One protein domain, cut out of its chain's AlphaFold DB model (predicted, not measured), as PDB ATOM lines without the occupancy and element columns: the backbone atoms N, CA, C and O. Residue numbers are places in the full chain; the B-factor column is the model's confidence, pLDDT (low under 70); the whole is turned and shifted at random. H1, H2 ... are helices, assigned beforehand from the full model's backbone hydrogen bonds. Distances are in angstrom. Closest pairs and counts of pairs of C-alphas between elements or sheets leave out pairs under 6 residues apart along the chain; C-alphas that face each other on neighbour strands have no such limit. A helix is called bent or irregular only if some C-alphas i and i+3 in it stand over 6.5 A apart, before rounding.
ATOM      1  N   ASP A   2      77.477  61.731   8.392       93.81
ATOM      2  CA  ASP A   2      76.036  61.974   8.373       93.81
ATOM      3  C   ASP A   2      75.696  63.222   7.535       93.81
ATOM      4  O   ASP A   2      76.550  63.776   6.838       93.81
ATOM      5  N   LEU A   3      74.418  63.609   7.521       94.06
ATOM      6  CA  LEU A   3      73.953  64.772   6.764       94.06
ATOM      7  C   LEU A   3      74.507  66.090   7.328       94.06
ATOM      8  O   LEU A   3      74.738  67.015   6.552       94.06
ATOM      9  N   GLU A   4      74.752  66.176   8.637       95.12
ATOM     10  CA  GLU A   4      75.311  67.372   9.275       95.12
ATOM     11  C   GLU A   4      76.791  67.541   8.908       95.12
ATOM     12  O   GLU A   4      77.205  68.633   8.509       95.12
ATOM     13  N   ASP A   5      77.561  66.447   8.928       96.31
ATOM     14  CA  ASP A   5      78.945  66.412   8.447       96.31
ATOM     15  C   ASP A   5      79.025  66.873   6.981       96.31
ATOM     16  O   ASP A   5      79.862  67.704   6.621       96.31
ATOM     17  N   LEU A   6      78.134  66.355   6.126       96.31
ATOM     18  CA  LEU A   6      78.117  66.678   4.698       96.31
ATOM     19  C   LEU A   6      77.742  68.146   4.444       96.31
ATOM     20  O   LEU A   6      78.333  68.802   3.584       96.31
ATOM     21  N   ARG A   7      76.788  68.676   5.217       96.75
ATOM     22  CA  ARG A   7      76.410  70.093   5.192       96.75
ATOM     23  C   ARG A   7      77.601  70.979   5.553       96.75
ATOM     24  O   ARG A   7      77.898  71.918   4.817       96.75
ATOM     25  N   SER A   8      78.312  70.644   6.632       97.00
ATOM     26  CA  SER A   8      79.503  71.380   7.065       97.00
ATOM     27  C   SER A   8      80.632  71.317   6.031       97.00
ATOM     28  O   SER A   8      81.332  72.310   5.832       97.00
ATOM     29  N   GLU A   9      80.812  70.182   5.347       97.69
ATOM     30  CA  GLU A   9      81.799  70.059   4.270       97.69
ATOM     31  C   GLU A   9      81.462  70.990   3.093       97.69
ATOM     32  O   GLU A   9      82.347  71.649   2.541       97.69
ATOM     33  N   TYR A  10      80.189  71.086   2.706       97.81
ATOM     34  CA  TYR A  10      79.763  71.998   1.642       97.81
ATOM     35  C   TYR A  10      79.893  73.470   2.037       97.81
ATOM     36  O   TYR A  10      80.326  74.268   1.205       97.81
ATOM     37  N   GLU A  11      79.616  73.831   3.291       98.00
ATOM     38  CA  GLU A  11      79.891  75.182   3.800       98.00
ATOM     39  C   GLU A  11      81.384  75.521   3.710       98.00
ATOM     40  O   GLU A  11      81.754  76.610   3.260       98.00
ATOM     41  N   GLN A  12      82.258  74.574   4.064       98.12
ATOM     42  CA  GLN A  12      83.699  74.758   3.920       98.12
ATOM     43  C   GLN A  12      84.101  74.962   2.450       98.12
ATOM     44  O   GLN A  12      84.856  75.887   2.152       98.12
ATOM     45  N   LYS A  13      83.570  74.160   1.520       97.50
ATOM     46  CA  LYS A  13      83.870  74.301   0.083       97.50
ATOM     47  C   LYS A  13      83.383  75.623  -0.502       97.50
ATOM     48  O   LYS A  13      84.067  76.194  -1.350       97.50
ATOM     49  N   ILE A  14      82.230  76.126  -0.054       98.25
ATOM     50  CA  ILE A  14      81.758  77.467  -0.428       98.25
ATOM     51  C   ILE A  14      82.792  78.506  -0.001       98.25
ATOM     52  O   ILE A  14      83.257  79.271  -0.843       98.25
ATOM     53  N   LYS A  15      83.219  78.472   1.265       97.81
ATOM     54  CA  LYS A  15      84.209  79.413   1.794       97.81
ATOM     55  C   LYS A  15      85.538  79.356   1.035       97.81
ATOM     56  O   LYS A  15      86.100  80.394   0.705       97.81
ATOM     57  N   GLY A  38      93.505  92.100 -22.315       65.00
ATOM     58  CA  GLY A  38      94.147  91.022 -23.080       65.00
ATOM     59  C   GLY A  38      93.454  89.645 -22.965       65.00
ATOM     60  O   GLY A  38      92.543  89.466 -22.159       65.00
ATOM     61  N   PRO A  39      93.903  88.619 -23.715       66.25
ATOM     62  CA  PRO A  39      93.326  87.263 -23.707       66.25
ATOM     63  C   PRO A  39      93.261  86.593 -22.324       66.25
ATOM     64  O   PRO A  39      92.389  85.760 -22.081       66.25
ATOM     65  N   LEU A  40      94.158  86.978 -21.410       68.94
ATOM     66  CA  LEU A  40      94.170  86.494 -20.029       68.94
ATOM     67  C   LEU A  40      92.951  86.980 -19.234       68.94
ATOM     68  O   LEU A  40      92.443  86.222 -18.416       68.94
ATOM     69  N   ALA A  41      92.415  88.167 -19.539       70.38
ATOM     70  CA  ALA A  41      91.196  88.686 -18.922       70.38
ATOM     71  C   ALA A  41      89.994  87.767 -19.157       70.38
ATOM     72  O   ALA A  41      89.229  87.458 -18.248       70.38
ATOM     73  N   ASN A  42      89.861  87.272 -20.389       71.75
ATOM     74  CA  ASN A  42      88.779  86.372 -20.771       71.75
ATOM     75  C   ASN A  42      88.870  85.029 -20.021       71.75
ATOM     76  O   ASN A  42      87.860  84.489 -19.572       71.75
ATOM     77  N   ILE A  43      90.091  84.515 -19.842       78.25
ATOM     78  CA  ILE A  43      90.340  83.281 -19.091       78.25
ATOM     79  C   ILE A  43      90.035  83.488 -17.602       78.25
ATOM     80  O   ILE A  43      89.360  82.645 -17.013       78.25
ATOM     81  N   THR A  44      90.471  84.603 -17.009       82.56
ATOM     82  CA  THR A  44      90.199  84.928 -15.603       82.56
ATOM     83  C   THR A  44      88.699  85.004 -15.327       82.56
ATOM     84  O   THR A  44      88.217  84.333 -14.415       82.56
ATOM     85  N   GLU A  45      87.939  85.718 -16.158       85.00
ATOM     86  CA  GLU A  45      86.482  85.822 -16.007       85.00
ATOM     87  C   GLU A  45      85.781  84.467 -16.151       85.00
ATOM     88  O   GLU A  45      84.860  84.147 -15.393       85.00
ATOM     89  N   ARG A  46      86.253  83.611 -17.064       86.94
ATOM     90  CA  ARG A  46      85.732  82.247 -17.190       86.94
ATOM     91  C   ARG A  46      86.015  81.410 -15.941       86.94
ATOM     92  O   ARG A  46      85.126  80.694 -15.493       86.94
ATOM     93  N   ILE A  47      87.211  81.506 -15.362       88.81
ATOM     94  CA  ILE A  47      87.558  80.797 -14.120       88.81
ATOM     95  C   ILE A  47      86.679  81.287 -12.959       88.81
ATOM     96  O   ILE A  47      86.128  80.468 -12.225       88.81
ATOM     97  N   LYS A  48      86.475  82.604 -12.823       91.44
ATOM     98  CA  LYS A  48      85.563  83.160 -11.810       91.44
ATOM     99  C   LYS A  48      84.135  82.652 -11.974       91.44
ATOM    100  O   LYS A  48      83.477  82.341 -10.983       91.44
ATOM    101  N   ALA A  49      83.650  82.556 -13.212       93.19
ATOM    102  CA  ALA A  49      82.321  82.025 -13.489       93.19
ATOM    103  C   ALA A  49      82.173  80.566 -13.020       93.19
ATOM    104  O   ALA A  49      81.136  80.220 -12.459       93.19
ATOM    105  N   GLU A  50      83.201  79.727 -13.182       94.94
ATOM    106  CA  GLU A  50      83.176  78.349 -12.671       94.94
ATOM    107  C   GLU A  50      83.160  78.297 -11.135       94.94
ATOM    108  O   GLU A  50      82.366  77.555 -10.559       94.94
ATOM    109  N   TYR A  51      83.951  79.130 -10.448       95.19
ATOM    110  CA  TYR A  51      83.891  79.214  -8.982       95.19
ATOM    111  C   TYR A  51      82.501  79.625  -8.479       95.19
ATOM    112  O   TYR A  51      81.987  79.023  -7.537       95.19
ATOM    113  N   ARG A  52      81.857  80.596  -9.140       96.44
ATOM    114  CA  ARG A  52      80.481  81.009  -8.809       96.44
ATOM    115  C   ARG A  52      79.475  79.871  -9.004       96.44
ATOM    116  O   ARG A  52      78.671  79.627  -8.112       96.44
ATOM    117  N   ARG A  53      79.565  79.114 -10.104       97.06
ATOM    118  CA  ARG A  53      78.712  77.928 -10.327       97.06
ATOM    119  C   ARG A  53      78.914  76.847  -9.266       97.06
ATOM    120  O   ARG A  53      77.947  76.204  -8.855       97.06
ATOM    121  N   ASN A  54      80.148  76.639  -8.811       96.62
ATOM    122  CA  ASN A  54      80.418  75.685  -7.737       96.62
ATOM    123  C   ASN A  54      79.767  76.133  -6.424       96.62
ATOM    124  O   ASN A  54      79.137  75.316  -5.755       96.62
ATOM    125  N   ILE A  55      79.851  77.423  -6.085       97.94
ATOM    126  CA  ILE A  55      79.166  77.995  -4.916       97.94
ATOM    127  C   ILE A  55      77.649  77.789  -5.018       97.94
ATOM    128  O   ILE A  55      77.039  77.297  -4.068       97.94
ATOM    129  N   GLU A  56      77.041  78.089  -6.169       98.12
ATOM    130  CA  GLU A  56      75.607  77.856  -6.413       98.12
ATOM    131  C   GLU A  56      75.232  76.379  -6.219       98.12
ATOM    132  O   GLU A  56      74.231  76.063  -5.576       98.12
ATOM    133  N   THR A  57      76.070  75.468  -6.720       98.31
ATOM    134  CA  THR A  57      75.856  74.022  -6.601       98.31
ATOM    135  C   THR A  57      75.903  73.566  -5.144       98.31
ATOM    136  O   THR A  57      74.981  72.889  -4.688       98.31
ATOM    137  N   TYR A  58      76.934  73.951  -4.387       98.00
ATOM    138  CA  TYR A  58      77.033  73.593  -2.969       98.00
ATOM    139  C   TYR A  58      75.912  74.215  -2.136       98.00
ATOM    140  O   TYR A  58      75.367  73.549  -1.261       98.00
ATOM    141  N   THR A  59      75.493  75.438  -2.463       98.12
ATOM    142  CA  THR A  59      74.349  76.091  -1.810       98.12
ATOM    143  C   THR A  59      73.057  75.303  -2.038       98.12
ATOM    144  O   THR A  59      72.300  75.059  -1.100       98.12
ATOM    145  N   ALA A  60      72.814  74.838  -3.267       98.31
ATOM    146  CA  ALA A  60      71.649  74.012  -3.583       98.31
ATOM    147  C   ALA A  60      71.684  72.639  -2.891       98.31
ATOM    148  O   ALA A  60      70.630  72.093  -2.559       98.31
ATOM    149  N   LEU A  61      72.874  72.069  -2.677       97.81
ATOM    150  CA  LEU A  61      73.041  70.823  -1.930       97.81
ATOM    151  C   LEU A  61      72.781  71.019  -0.432       97.81
ATOM    152  O   LEU A  61      72.082  70.202   0.160       97.81
ATOM    153  N   ILE A  62      73.259  72.119   0.159       97.94
ATOM    154  CA  ILE A  62      72.941  72.489   1.548       97.94
ATOM    155  C   ILE A  62      71.429  72.638   1.725       97.94
ATOM    156  O   ILE A  62      70.868  72.017   2.618       97.94
ATOM    157  N   ALA A  63      70.745  73.351   0.825       97.75
ATOM    158  CA  ALA A  63      69.292  73.517   0.901       97.75
ATOM    159  C   ALA A  63      68.527  72.181   0.826       97.75
ATOM    160  O   ALA A  63      67.501  72.007   1.483       97.75
ATOM    161  N   GLN A  64      69.017  71.217   0.038       97.81
ATOM    162  CA  GLN A  64      68.444  69.868   0.005       97.81
ATOM    163  C   GLN A  64      68.666  69.123   1.322       97.81
ATOM    164  O   GLN A  64      67.757  68.441   1.785       97.81
ATOM    165  N   ILE A  65      69.850  69.258   1.925       97.12
ATOM    166  CA  ILE A  65      70.153  68.660   3.226       97.12
ATOM    167  C   ILE A  65      69.273  69.279   4.318       97.12
ATOM    168  O   ILE A  65      68.655  68.535   5.074       97.12
ATOM    169  N   ASP A  66      69.144  70.606   4.353       96.56
ATOM    170  CA  ASP A  66      68.298  71.322   5.314       96.56
ATOM    171  C   ASP A  66      66.841  70.841   5.220       96.56
ATOM    172  O   ASP A  66      66.230  70.486   6.229       96.56
ATOM    173  N   ALA A  67      66.322  70.671   3.998       97.00
ATOM    174  CA  ALA A  67      64.989  70.115   3.773       97.00
ATOM    175  C   ALA A  67      64.835  68.662   4.269       97.00
ATOM    176  O   ALA A  67      63.754  68.289   4.728       97.00
ATOM    177  N   MET A  68      65.884  67.834   4.189       95.62
ATOM    178  CA  MET A  68      65.871  66.465   4.729       95.62
ATOM    179  C   MET A  68      65.954  66.438   6.258       95.62
ATOM    180  O   MET A  68      65.379  65.544   6.880       95.62
ATOM    181  N   LEU A  69      66.660  67.400   6.856       94.44
ATOM    182  CA  LEU A  69      66.794  67.550   8.306       94.44
ATOM    183  C   LEU A  69      65.588  68.259   8.947       94.44
ATOM    184  O   LEU A  69      65.389  68.148  10.154       94.44
ATOM    185  N   GLY A  70      64.762  68.943   8.149       91.19
ATOM    186  CA  GLY A  70      63.634  69.742   8.632       91.19
ATOM    187  C   GLY A  70      64.060  71.063   9.282       91.19
ATOM    188  O   GLY A  70      63.350  71.543  10.170       91.19
ATOM    189  N   ALA A  71      65.216  71.595   8.872       70.88
ATOM    190  CA  ALA A  71      65.798  72.859   9.325       70.88
ATOM    191  C   ALA A  71      65.378  74.048   8.444       70.88
ATOM    192  O   ALA A  71      65.063  73.832   7.250       70.88
TER     193      ALA A  71
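AT A GLANCE: This is residues 2 to 15 and 38 to 71 of the 71 residues of an uncharacterized protein of Rhizobium sp. P32RR-XVIII (UniProt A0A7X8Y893). Two helices lie side by side and run opposite ways: a short one, H1, packs along the later part of a much longer one, H2. The first part of H2, within residues 38 to 50, sticks out alone beyond H1 and makes the length of a rod-like outline. The printed part has 48 residues with two named helices, H1 then H2, and no named strand; its class is all helix. It is only just extended, close to loose, with a radius of gyration of the C-alphas of 14.4 A and spans of 49 by 15 by 11 A.

HOW THE PARTS SIT: H1, residues 3 to 15, and H2, residues 39 to 69, touch, with 18 pairs of C-alphas within 8 A. Their closest C-alphas are those of Ile 14 and Ile 55, 5.2 A apart. They run opposite ways at a shallow tilt of 22 degrees, and their centres are 13.6 A apart. Residues 38 to 50, of which 39 to 50 belong to H2, stand free. In H1 and H2 every O i to N i+4 pair is within hydrogen-bond range.

IN THESE COORDINATES: H1 begins at Leu 3, with its C-alpha at (73.953, 64.772, 6.764), and ends at Lys 15, 18.6 A from first to last C-alpha. H2 begins at Pro 39, with its C-alpha at (93.326, 87.263, -23.707), and ends at Leu 69, with its C-alpha at (66.794, 67.550, 8.306); its length is 46.0 A. Neither helix is bent.

THE WHOLE: The two C-alphas farthest apart are those of Gly 38 and Gly 70, at 48.9 A. Without the stretch that stands free, the body has 35 residues and spans 28 by 15 by 11 A. Residues 16 to 37 are not printed, and the link from H1 to H2 runs across this cut; C-alphas 15 and 38 are 29.2 A apart. The mean pLDDT of the printed part is 91.8, and residues 38 to 40 are under 70.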